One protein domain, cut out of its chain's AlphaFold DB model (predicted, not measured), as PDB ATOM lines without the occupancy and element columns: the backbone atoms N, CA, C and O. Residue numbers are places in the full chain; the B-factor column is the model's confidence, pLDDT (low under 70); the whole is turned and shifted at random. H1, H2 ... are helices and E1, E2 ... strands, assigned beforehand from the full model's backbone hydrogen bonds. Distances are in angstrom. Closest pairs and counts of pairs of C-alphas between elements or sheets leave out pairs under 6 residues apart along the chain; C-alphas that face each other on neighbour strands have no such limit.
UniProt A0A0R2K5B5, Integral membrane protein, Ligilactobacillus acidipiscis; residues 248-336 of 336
ATOM      1  N   ASN A 248      90.520 131.084 155.598       79.75
ATOM      2  CA  ASN A 248      91.675 131.894 155.981       79.75
ATOM      3  C   ASN A 248      92.965 131.464 155.243       79.75
ATOM      4  O   ASN A 248      94.027 131.335 155.845       79.75
ATOM      5  N   VAL A 249      92.880 131.186 153.935       81.75
ATOM      6  CA  VAL A 249      94.014 130.752 153.093       81.75
ATOM      7  C   VAL A 249      95.037 131.883 152.916       81.75
ATOM      8  O   VAL A 249      96.205 131.639 152.633       81.75
ATOM      9  N   GLN A 250      94.626 133.131 153.152       82.62
ATOM     10  CA  GLN A 250      95.502 134.306 153.115       82.62
ATOM     11  C   GLN A 250      96.589 134.288 154.185       82.62
ATOM     12  O   GLN A 250      97.628 134.903 153.973       82.62
ATOM     13  N   LYS A 251      96.402 133.560 155.294       85.88
ATOM     14  CA  LYS A 251      97.421 133.446 156.351       85.88
ATOM     15  C   LYS A 251      98.742 132.841 155.866       85.88
ATOM     16  O   LYS A 251      99.753 132.954 156.543       85.88
ATOM     17  N   TYR A 252      98.714 132.173 154.715       88.25
ATOM     18  CA  TYR A 252      99.880 131.563 154.091       88.25
ATOM     19  C   TYR A 252     100.601 132.499 153.109       88.25
ATOM     20  O   TYR A 252     101.635 132.119 152.565       88.25
ATOM     21  N   VAL A 253     100.060 133.693 152.840       90.25
ATOM     22  CA  VAL A 253     100.690 134.700 151.978       90.25
ATOM     23  C   VAL A 253     101.650 135.532 152.822       90.25
ATOM     24  O   VAL A 253     101.228 136.172 153.781       90.25
ATOM     25  N   VAL A 254     102.927 135.511 152.451       90.94
ATOM     26  CA  VAL A 254     104.003 136.259 153.113       90.94
ATOM     27  C   VAL A 254     104.116 137.657 152.515       90.94
ATOM     28  O   VAL A 254     104.127 138.637 153.251       90.94
ATOM     29  N   ASP A 255     104.157 137.742 151.185       90.94
ATOM     30  CA  ASP A 255     104.297 139.005 150.464       90.94
ATOM     31  C   ASP A 255     103.638 138.937 149.076       90.94
ATOM     32  O   ASP A 255     103.382 137.852 148.538       90.94
ATOM     33  N   VAL A 256     103.332 140.104 148.508       90.88
ATOM     34  CA  VAL A 256     102.727 140.255 147.184       90.88
ATOM     35  C   VAL A 256     103.412 141.386 146.429       90.88
ATOM     36  O   VAL A 256     103.314 142.550 146.807       90.88
ATOM     37  N   SER A 257     104.006 141.049 145.289       89.81
ATOM     38  CA  SER A 257     104.559 142.020 144.349       89.81
ATOM     39  C   SER A 257     103.658 142.159 143.121       89.81
ATOM     40  O   SER A 257     103.052 141.192 142.650       89.81
ATOM     41  N   GLN A 258     103.544 143.383 142.599       88.38
ATOM     42  CA  GLN A 258     102.757 143.693 141.406       88.38
ATOM     43  C   GLN A 258     103.604 144.439 140.380       88.38
ATOM     44  O   GLN A 258     104.266 145.423 140.699       88.38
ATOM     45  N   GLY A 259     103.541 143.998 139.125       84.19
ATOM     46  CA  GLY A 259     104.326 144.571 138.037       84.19
ATOM     47  C   GLY A 259     103.748 144.273 136.655       84.19
ATOM     48  O   GLY A 259     102.574 143.926 136.503       84.19
ATOM     49  N   GLY A 260     104.585 144.416 135.627       77.75
ATOM     50  CA  GLY A 260     104.195 144.211 134.231       77.75
ATOM     51  C   GLY A 260     103.279 145.307 133.665       77.75
ATOM     52  O   GLY A 260     102.989 146.315 134.316       77.75
ATOM     53  N   VAL A 261     102.819 145.105 132.426       72.06
ATOM     54  CA  VAL A 261     101.978 146.070 131.696       72.06
ATOM     55  C   VAL A 261     100.679 146.325 132.463       72.06
ATOM     56  O   VAL A 261      99.933 145.400 132.789       72.06
ATOM     57  N   GLY A 262     100.428 147.593 132.800       71.94
ATOM     58  CA  GLY A 262      99.250 148.003 133.568       71.94
ATOM     59  C   GLY A 262      99.160 147.397 134.975       71.94
ATOM     60  O   GLY A 262      98.058 147.340 135.515       71.94
ATOM     61  N   ARG A 263     100.278 146.923 135.555       82.56
ATOM     62  CA  ARG A 263     100.342 146.260 136.877       82.56
ATOM     63  C   ARG A 263      99.505 144.978 136.977       82.56
ATOM     64  O   ARG A 263      98.996 144.631 138.038       82.56
ATOM     65  N   ARG A 264      99.342 144.268 135.858       85.12
ATOM     66  CA  ARG A 264      98.500 143.064 135.756       85.12
ATOM     67  C   ARG A 264      99.253 141.747 135.986       85.12
ATOM     68  O   ARG A 264      98.644 140.685 135.849       85.12
ATOM     69  N   ARG A 265     100.548 141.787 136.323       88.75
ATOM     70  CA  ARG A 265     101.321 140.622 136.786       88.75
ATOM     71  C   ARG A 265     101.379 140.648 138.308       88.75
ATOM     72  O   ARG A 265     101.913 141.597 138.876       88.75
ATOM     73  N   ILE A 266     100.836 139.614 138.944       90.50
ATOM     74  CA  ILE A 266     100.837 139.457 140.401       90.50
ATOM     75  C   ILE A 266     101.744 138.285 140.764       90.50
ATOM     76  O   ILE A 266     101.543 137.166 140.288       90.50
ATOM     77  N   GLN A 267     102.721 138.549 141.624       92.25
ATOM     78  CA  GLN A 267     103.603 137.553 142.213       92.25
ATOM     79  C   GLN A 267     103.260 137.418 143.690       92.25
ATOM     80  O   GLN A 267     103.287 138.396 144.432       92.25
ATOM     81  N   VAL A 268     102.895 136.211 144.101       93.69
ATOM     82  CA  VAL A 268     102.485 135.903 145.471       93.69
ATOM     83  C   VAL A 268     103.526 134.987 146.094       93.69
ATOM     84  O   VAL A 268     103.758 133.881 145.600       93.69
ATOM     85  N   TYR A 269     104.125 135.425 147.195       93.12
ATOM     86  CA  TYR A 269     105.073 134.632 147.970       93.12
ATOM     87  C   TYR A 269     104.325 133.898 149.080       93.12
ATOM     88  O   TYR A 269     103.650 134.507 149.910       93.12
ATOM     89  N   VAL A 270     104.410 132.570 149.069       93.75
ATOM     90  CA  VAL A 270     103.655 131.677 149.954       93.75
ATOM     91  C   VAL A 270     104.604 130.985 150.927       93.75
ATOM     92  O   VAL A 270     105.705 130.584 150.543       93.75
ATOM     93  N   SER A 271     104.165 130.798 152.172       91.69
ATOM     94  CA  SER A 271     104.954 130.127 153.206       91.69
ATOM     95  C   SER A 271     105.401 128.720 152.783       91.69
ATOM     96  O   SER A 271     104.735 127.999 152.019       91.69
ATOM     97  N   SER A 272     106.564 128.313 153.278       84.88
ATOM     98  CA  SER A 272     107.117 126.981 153.041       84.88
ATOM     99  C   SER A 272     106.230 125.921 153.716       84.88
ATOM    100  O   SER A 272     105.649 126.170 154.769       84.88
ATOM    101  N   GLY A 273     106.036 124.765 153.071       83.19
ATOM    102  CA  GLY A 273     105.185 123.677 153.594       83.19
ATOM    103  C   GLY A 273     103.702 123.696 153.181       83.19
ATOM    104  O   GLY A 273     102.974 122.756 153.488       83.19
ATOM    105  N   VAL A 274     103.232 124.710 152.446       88.06
ATOM    106  CA  VAL A 274     101.850 124.724 151.920       88.06
ATOM    107  C   VAL A 274     101.685 123.730 150.770       88.06
ATOM    108  O   VAL A 274     102.471 123.743 149.821       88.06
ATOM    109  N   SER A 275     100.630 122.910 150.824       90.81
ATOM    110  CA  SER A 275     100.307 121.931 149.780       90.81
ATOM    111  C   SER A 275      99.933 122.596 148.451       90.81
ATOM    112  O   SER A 275      99.341 123.677 148.426       90.81
ATOM    113  N   SER A 276     100.188 121.922 147.325       88.44
ATOM    114  CA  SER A 276      99.889 122.451 145.982       88.44
ATOM    115  C   SER A 276      98.413 122.829 145.801       88.44
ATOM    116  O   SER A 276      98.102 123.808 145.125       88.44
ATOM    117  N   LYS A 277      97.489 122.112 146.462       89.25
ATOM    118  CA  LYS A 277      96.055 122.450 146.485       89.25
ATOM    119  C   LYS A 277      95.793 123.774 147.214       89.25
ATOM    120  O   LYS A 277      95.048 124.608 146.707       89.25
ATOM    121  N   GLY A 278      96.446 124.000 148.356       88.44
ATOM    122  CA  GLY A 278      96.376 125.273 149.083       88.44
ATOM    123  C   GLY A 278      96.932 126.438 148.263       88.44
ATOM    124  O   GLY A 278      96.293 127.483 148.163       88.44
ATOM    125  N   VAL A 279      98.061 126.235 147.578       90.50
ATOM    126  CA  VAL A 279      98.643 127.244 146.678       90.50
ATOM    127  C   VAL A 279      97.714 127.545 145.493       90.50
ATOM    128  O   VAL A 279      97.568 128.704 145.110       90.50
ATOM    129  N   LYS A 280      97.026 126.537 144.940       91.62
ATOM    130  CA  LYS A 280      96.013 126.726 143.887       91.62
ATOM    131  C   LYS A 280      94.841 127.588 144.369       91.62
ATOM    132  O   LYS A 280      94.360 128.441 143.627       91.62
ATOM    133  N   HIS A 281      94.395 127.404 145.611       92.75
ATOM    134  CA  HIS A 281      93.362 128.256 146.205       92.75
ATOM    135  C   HIS A 281      93.841 129.708 146.344       92.75
ATOM    136  O   HIS A 281      93.098 130.621 145.992       92.75
ATOM    137  N   ILE A 282      95.093 129.930 146.761       91.62
ATOM    138  CA  ILE A 282      95.700 131.271 146.787       91.62
ATOM    139  C   ILE A 282      95.737 131.864 145.374       91.62
ATOM    140  O   ILE A 282      95.292 132.989 145.172       91.62
ATOM    141  N   GLN A 283      96.176 131.103 144.370       92.62
ATOM    142  CA  GLN A 283      96.186 131.558 142.977       92.62
ATOM    143  C   GLN A 283      94.782 131.982 142.506       92.62
ATOM    144  O   GLN A 283      94.629 133.050 141.913       92.62
ATOM    145  N   ASN A 284      93.747 131.194 142.817       91.31
ATOM    146  CA  ASN A 284      92.356 131.510 142.477       91.31
ATOM    147  C   ASN A 284      91.827 132.753 143.215       91.31
ATOM    148  O   ASN A 284      91.063 133.526 142.635       91.31
ATOM    149  N   LEU A 285      92.266 132.981 144.457       91.62
ATOM    150  CA  LEU A 285      91.919 134.168 145.242       91.62
ATOM    151  C   LEU A 285      92.347 135.463 144.527       91.62
ATOM    152  O   LEU A 285      91.572 136.419 144.462       91.62
ATOM    153  N   TYR A 286      93.559 135.495 143.966       90.62
ATOM    154  CA  TYR A 286      94.051 136.644 143.197       90.62
ATOM    155  C   TYR A 286      93.470 136.683 141.782       90.62
ATOM    156  O   TYR A 286      93.050 137.746 141.327       90.62
ATOM    157  N   LYS A 287      93.359 135.528 141.111       89.44
ATOM    158  CA  LYS A 287      92.762 135.406 139.772       89.44
ATOM    159  C   LYS A 287      91.372 136.044 139.690       89.44
ATOM    160  O   LYS A 287      91.094 136.761 138.735       89.44
ATOM    161  N   TYR A 288      90.513 135.788 140.676       88.81
ATOM    162  CA  TYR A 288      89.133 136.286 140.702       88.81
ATOM    163  C   TYR A 288      88.951 137.556 141.547       88.81
ATOM    164  O   TYR A 288      87.836 137.888 141.934       88.81
ATOM    165  N   MET A 289      90.036 138.282 141.844       87.25
ATOM    166  CA  MET A 289      90.016 139.524 142.630       87.25
ATOM    167  C   MET A 289      89.358 139.405 144.022       87.25
ATOM    168  O   MET A 289      88.859 140.391 144.580       87.25
ATOM    169  N   LEU A 290      89.373 138.212 144.617       87.75
ATOM    170  CA  LEU A 290      88.811 137.934 145.943       87.75
ATOM    171  C   LEU A 290      89.768 138.331 147.076       87.75
ATOM    172  O   LEU A 290      89.333 138.536 148.205       87.75
ATOM    173  N   ALA A 291      91.057 138.515 146.780       86.88
ATOM    174  CA  ALA A 291      92.029 138.993 147.763       86.88
ATOM    175  C   ALA A 291      91.641 140.389 148.324       86.88
ATOM    176  O   ALA A 291      90.948 141.174 147.652       86.88
ATOM    177  N   PRO A 292      92.055 140.726 149.558       84.75
ATOM    178  CA  PRO A 292      91.703 141.985 150.197       84.75
ATOM    179  C   PRO A 292      92.424 143.136 149.500       84.75
ATOM    180  O   PRO A 292      93.506 142.964 148.945       84.75
ATOM    181  N   ARG A 293      91.849 144.344 149.557       83.00
ATOM    182  CA  ARG A 293      92.414 145.518 148.866       83.00
ATOM    183  C   ARG A 293      93.865 145.804 149.261       83.00
ATOM    184  O   ARG A 293      94.642 146.175 148.399       83.00
ATOM    185  N   LYS A 294      94.242 145.564 150.521       84.38
ATOM    186  CA  LYS A 294      95.618 145.756 151.015       84.38
ATOM    187  C   LYS A 294      96.682 144.960 150.247       84.38
ATOM    188  O   LYS A 294      97.834 145.357 150.248       84.38
ATOM    189  N   SER A 295      96.295 143.868 149.589       84.25
ATOM    190  CA  SER A 295      97.193 143.048 148.770       84.25
ATOM    191  C   SER A 295      97.401 143.607 147.356       84.25
ATOM    192  O   SER A 295      98.073 142.973 146.547       84.25
ATOM    193  N   TYR A 296      96.795 144.756 147.032       83.00
ATOM    194  CA  TYR A 296      96.918 145.416 145.737       83.00
ATOM    195  C   TYR A 296      97.591 146.775 145.863       83.00
ATOM    196  O   TYR A 296      97.396 147.501 146.840       83.00
ATOM    197  N   TYR A 297      98.333 147.148 144.823       78.94
ATOM    198  CA  TYR A 297      98.994 148.438 144.730       78.94
ATOM    199  C   TYR A 297      97.963 149.578 144.836       78.94
ATOM    200  O   TYR A 297      97.005 149.639 144.063       78.94
ATOM    201  N   HIS A 298      98.118 150.449 145.840       79.31
ATOM    202  CA  HIS A 298      97.149 151.494 146.226       79.31
ATOM    203  C   HIS A 298      95.697 151.017 146.449       79.31
ATOM    204  O   HIS A 298      94.759 151.812 146.389       79.31
ATOM    205  N   GLY A 299      95.479 149.730 146.727       74.94
ATOM    206  CA  GLY A 299      94.143 149.192 146.984       74.94
ATOM    207  C   GLY A 299      93.259 149.010 145.747       74.94
ATOM    208  O   GLY A 299      92.064 148.726 145.896       74.94
ATOM    209  N   GLU A 300      93.808 149.164 144.541       76.06
ATOM    210  CA  GLU A 300      93.064 149.048 143.287       76.06
ATOM    211  C   GLU A 300      92.975 147.585 142.834       76.06
ATOM    212  O   GLU A 300      93.973 146.950 142.504       76.06
ATOM    213  N   LYS A 301      91.757 147.028 142.816       81.19
ATOM    214  CA  LYS A 301      91.518 145.664 142.324       81.19
ATOM    215  C   LYS A 301      91.565 145.639 140.796       81.19
ATOM    216  O   LYS A 301      90.693 146.209 140.136       81.19
ATOM    217  N   ILE A 302      92.568 144.957 140.252       81.06
ATOM    218  CA  ILE A 302      92.809 144.834 138.814       81.06
ATOM    219  C   ILE A 302      92.814 143.347 138.445       81.06
ATOM    220  O   ILE A 302      93.466 142.544 139.112       81.06
ATOM    221  N   ILE A 303      92.101 142.986 137.375       83.75
ATOM    222  CA  ILE A 303      92.072 141.647 136.790       83.75
ATOM    223  C   ILE A 303      93.494 141.312 136.333       83.75
ATOM    224  O   ILE A 303      94.023 141.997 135.439       83.75
ATOM    225  N   PRO A 304      94.120 140.283 136.929       85.62
ATOM    226  CA  PRO A 304      95.470 139.912 136.572       85.62
ATOM    227  C   PRO A 304      95.484 139.210 135.218       85.62
ATOM    228  O   PRO A 304      94.655 138.352 134.914       85.62
ATOM    229  N   ILE A 305      96.487 139.557 134.424       84.88
ATOM    230  CA  ILE A 305      96.876 138.819 133.226       84.88
ATOM    231  C   ILE A 305      97.634 137.554 133.629       84.88
ATOM    232  O   ILE A 305      97.445 136.501 133.019       84.88
ATOM    233  N   ARG A 306      98.477 137.670 134.664       88.75
ATOM    234  CA  ARG A 306      99.378 136.613 135.117       88.75
ATOM    235  C   ARG A 306      99.415 136.547 136.637       88.75
ATOM    236  O   ARG A 306      99.554 137.584 137.288       88.75
ATOM    237  N   VAL A 307      99.297 135.341 137.190       90.25
ATOM    238  CA  VAL A 307      99.435 135.085 138.632       90.25
ATOM    239  C   VAL A 307     100.447 133.968 138.857       90.25
ATOM    240  O   VAL A 307     100.226 132.815 138.472       90.25
ATOM    241  N   GLU A 308     101.541 134.328 139.516       92.88
ATOM    242  CA  GLU A 308     102.659 133.455 139.861       92.88
ATOM    243  C   GLU A 308     102.678 133.237 141.376       92.88
ATOM    244  O   GLU A 308     102.590 134.196 142.143       92.88
ATOM    245  N   CYS A 309     102.790 131.982 141.813       92.50
ATOM    246  CA  CYS A 309     102.895 131.644 143.232       92.50
ATOM    247  C   CYS A 309     104.257 131.003 143.508       92.50
ATOM    248  O   CYS A 309     104.520 129.883 143.054       92.50
ATOM    249  N   HIS A 310     105.091 131.700 144.274       91.69
ATOM    250  CA  HIS A 310     106.448 131.291 144.625       91.69
ATOM    251  C   HIS A 310     106.518 130.800 146.076       91.69
ATOM    252  O   HIS A 310     105.769 131.267 146.935       91.69
ATOM    253  N   ASP A 311     107.424 129.869 146.373       90.75
ATOM    254  CA  ASP A 311     107.832 129.608 147.757       90.75
ATOM    255  C   ASP A 311     108.662 130.788 148.275       90.75
ATOM    256  O   ASP A 311     109.620 131.190 147.620       90.75
ATOM    257  N   ALA A 312     108.325 131.322 149.447       89.81
ATOM    258  CA  ALA A 312     109.057 132.437 150.047       89.81
ATOM    259  C   ALA A 312     110.525 132.100 150.384       89.81
ATOM    260  O   ALA A 312     111.364 132.992 150.401       89.81
ATOM    261  N   SER A 313     110.847 130.824 150.638       86.81
ATOM    262  CA  SER A 313     112.208 130.388 150.992       86.81
ATOM    263  C   SER A 313     113.097 130.118 149.779       86.81
ATOM    264  O   SER A 313     114.276 130.452 149.785       86.81
ATOM    265  N   THR A 314     112.542 129.506 148.728       86.12
ATOM    266  CA  THR A 314     113.320 129.051 147.561       86.12
ATOM    267  C   THR A 314     113.094 129.895 146.317       86.12
ATOM    268  O   THR A 314     113.777 129.685 145.319       86.12
ATOM    269  N   TYR A 315     112.116 130.806 146.336       85.94
ATOM    270  CA  TYR A 315     111.670 131.613 145.195       85.94
ATOM    271  C   TYR A 315     111.214 130.792 143.971       85.94
ATOM    272  O   TYR A 315     110.910 131.353 142.918       85.94
ATOM    273  N   LYS A 316     111.092 129.463 144.100       88.75
ATOM    274  CA  LYS A 316     110.634 128.567 143.032       88.75
ATOM    275  C   LYS A 316     109.111 128.569 142.915       88.75
ATOM    276  O   LYS A 316     108.397 128.693 143.913       88.75
ATOM    277  N   LEU A 317     108.618 128.386 141.692       87.75
ATOM    278  CA  LEU A 317     107.193 128.233 141.393       87.75
ATOM    279  C   LEU A 317     106.633 126.959 142.042       87.75
ATOM    280  O   LEU A 317     107.163 125.869 141.839       87.75
ATOM    281  N   LYS A 318     105.536 127.091 142.798       85.56
ATOM    282  CA  LYS A 318     104.862 125.954 143.462       85.56
ATOM    283  C   LYS A 318     103.745 125.318 142.645       85.56
ATOM    284  O   LYS A 318     103.400 124.159 142.857       85.56
ATOM    285  N   VAL A 319     103.124 126.092 141.764       90.00
ATOM    286  CA  VAL A 319     102.033 125.648 140.891       90.00
ATOM    287  C   VAL A 319     102.231 126.243 139.501       90.00
ATOM    288  O   VAL A 319     102.864 127.295 139.389       90.00
ATOM    289  N   PRO A 320     101.674 125.613 138.450       88.06
ATOM    290  CA  PRO A 320     101.686 126.187 137.113       88.06
ATOM    291  C   PRO A 320     101.137 127.612 137.117       88.06
ATOM    292  O   PRO A 320     100.136 127.904 137.784       88.06
ATOM    293  N   ILE A 321     101.801 128.487 136.368       87.69
ATOM    294  CA  ILE A 321     101.435 129.895 136.248       87.69
ATOM    295  C   ILE A 321     100.012 129.989 135.695       87.69
ATOM    296  O   ILE A 321      99.653 129.308 134.732       87.69
ATOM    297  N   TYR A 322      99.190 130.833 136.314       87.00
ATOM    298  CA  TYR A 322      97.948 131.244 135.683       87.00
ATOM    299  C   TYR A 322      98.279 132.357 134.706       87.00
ATOM    300  O   TYR A 322      98.804 133.395 135.105       87.00
ATOM    301  N   GLU A 323      97.925 132.142 133.450       83.75
ATOM    302  CA  GLU A 323      98.034 133.139 132.405       83.75
ATOM    303  C   GLU A 323      96.724 133.167 131.624       83.75
ATOM    304  O   GLU A 323      96.138 132.123 131.312       83.75
ATOM    305  N   LEU A 324      96.219 134.369 131.351       74.44
ATOM    306  CA  LEU A 324      95.048 134.535 130.504       74.44
ATOM    307  C   LEU A 324      95.412 133.991 129.108       74.44
ATOM    308  O   LEU A 324      96.226 134.592 128.411       74.44
ATOM    309  N   LYS A 325      94.826 132.837 128.741       58.16
ATOM    310  CA  LYS A 325      95.224 131.914 127.648       58.16
ATOM    311  C   LYS A 325      95.554 132.524 126.273       58.16
ATOM    312  O   LYS A 325      96.092 131.816 125.433       58.16
ATOM    313  N   SER A 326      95.245 133.789 126.019       50.72
ATOM    314  CA  SER A 326      95.563 134.456 124.757       50.72
ATOM    315  C   SER A 326      96.948 135.114 124.707       50.72
ATOM    316  O   SER A 326      97.453 135.339 123.622       50.72
ATOM    317  N   LEU A 327      97.587 135.444 125.835       44.59
ATOM    318  CA  LEU A 327      98.852 136.203 125.799       44.59
ATOM    319  C   LEU A 327     100.078 135.339 125.475       44.59
ATOM    320  O   LEU A 327     100.909 135.758 124.676       44.59
ATOM    321  N   ALA A 328     100.146 134.115 125.999       41.25
ATOM    322  CA  ALA A 328     101.246 133.198 125.699       41.25
ATOM    323  C   ALA A 328     101.276 132.767 124.218       41.25
ATOM    324  O   ALA A 328     102.348 132.673 123.622       41.25
ATOM    325  N   ASN A 329     100.101 132.551 123.615       39.31
ATOM    326  CA  ASN A 329      99.988 132.086 122.230       39.31
ATOM    327  C   ASN A 329     100.199 133.209 121.203       39.31
ATOM    328  O   ASN A 329     100.826 132.961 120.176       39.31
ATOM    329  N   ASP A 330      99.722 134.429 121.481       37.84
ATOM    330  CA  ASP A 330      99.787 135.534 120.515       37.84
ATOM    331  C   ASP A 330     101.111 136.313 120.574       37.84
ATOM    332  O   ASP A 330     101.501 136.925 119.581       37.84
ATOM    333  N   TYR A 331     101.832 136.273 121.703       37.88
ATOM    334  CA  TYR A 331     103.057 137.062 121.881       37.88
ATOM    335  C   TYR A 331     104.355 136.265 121.958       37.88
ATOM    336  O   TYR A 331     105.396 136.908 122.063       37.88
ATOM    337  N   LYS A 332     104.332 134.919 121.901       32.41
ATOM    338  CA  LYS A 332     105.530 134.079 122.129       32.41
ATOM    339  C   LYS A 332     106.407 134.682 123.234       32.41
ATOM    340  O   LYS A 332     107.583 134.966 123.026       32.41
ATOM    341  N   ILE A 333     105.798 135.005 124.375       31.28
ATOM    342  CA  ILE A 333     106.581 135.473 125.513       31.28
ATOM    343  C   ILE A 333     107.352 134.239 125.947       31.28
ATOM    344  O   ILE A 333     106.751 133.320 126.503       31.28
ATOM    345  N   ASP A 334     108.636 134.194 125.595       27.53
ATOM    346  CA  ASP A 334     109.523 133.107 125.971       27.53
ATOM    347  C   ASP A 334     109.358 132.859 127.471       27.53
ATOM    348  O   ASP A 334     109.602 133.725 128.320       27.53
ATOM    349  N   VAL A 335     108.843 131.673 127.780       30.91
ATOM    350  CA  VAL A 335     108.760 131.158 129.137       30.91
ATOM    351  C   VAL A 335     110.185 130.750 129.497       30.91
ATOM    352  O   VAL A 335     110.576 129.613 129.245       30.91
ATOM    353  N   TYR A 336     110.966 131.707 129.999       32.09
ATOM    354  CA  TYR A 336     112.238 131.439 130.672       32.09
ATOM    355  C   TYR A 336     112.002 130.981 132.109       32.09
ATOM    356  O   TYR A 336     111.160 131.608 132.804       32.09
TER     357      TYR A 336
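Overview. This is residues 248 to 336 of the 336 residues of the protein "Integral membrane protein" of Ligilactobacillus acidipiscis (UniProt A0A0R2K5B5). Look for a small twisted wall of three strands, E1, E2 and E3, with one helix, H2, packed slantwise over one face of it. The stretch from 312 to 326 folds back along E3, and past it a low-confidence tail, residues 328 to 336, sticks out. The printed part has 89 residues with three named helices and three named strands, in the order H1, E1, E2, H2, E3, H3; the sheet runs E1, E2, E3 and is mixed. The class is mixed, helices and strands, with 40 residues, under half, in named elements. The whole is compact, with a radius of gyration of the C-alphas of 12.6 A and spans of 35 by 28 by 18 A.

Along the chain. Find C-alpha 249 at (94.014, 130.752, 153.093), where H1 begins; it runs to residue 252. E1 follows at once, residues 253 to 259, 17.5 A long. E2 takes residues 265 to 270, 16.1 A. Find C-alpha 276 at (99.889, 122.451, 145.982); from there H2 runs to residue 287, 16.0 A. E3 takes residues 306 to 311, 16.7 A. H3, residues 327 to 331, ends at C-alpha 331 at (103.057, 137.062, 121.881).

Arrangement. Begin with the sheet, twisted: its C-alphas lie up to 4.0 A off its best plane. E1 and E2 form an antiparallel hairpin; look for N 257 and O 267, 2.9 A apart. E2 and E3 are parallel at 21 degrees, with N 268 and O 308 at 2.8 A. E2, H2 and E3 form a strand-helix-strand unit, two parallel neighbour strands with a helix between, and its crossover is right-handed. H2 is on the sheet at a height of 9.1 A over the sheet, over E2 and E3, slantwise to the strands at 36 degrees to E2 on the local plane; H2 on one face of the sheet E1, E2, E3 is an arrangement of two layers, a helix on one face of a sheet. The closest C-alphas of H2 and E3 are Gln 283 and Val 307, 6.5 A. H1 only grazes the sheet with residues 250 to 252, and touches residues 278 to 282 of H2 alone, the closest C-alphas being Val 249 and Ile 282, 6.5 A. Residues 306 to 307 of E3 pair antiparallel with residues 322 to 323. H3 is not on the sheet and is apart from H1, E1, E2 and H2. In H2 and H3 every O i to N i+4 pair is within hydrogen-bond range; H1 is too short for one.

Size, cuts and confidence. The two farthest C-alphas, Asn 248 and Lys 332, are 36.6 A apart. The printed part has no cut and ends at Tyr 336, the chain's last residue. The links from H2 to E3 and from E3 to H3 are long, with 18 and 15 residues. The mean pLDDT of the printed part is 80.2; look for values under 70 at residues 325 to 336.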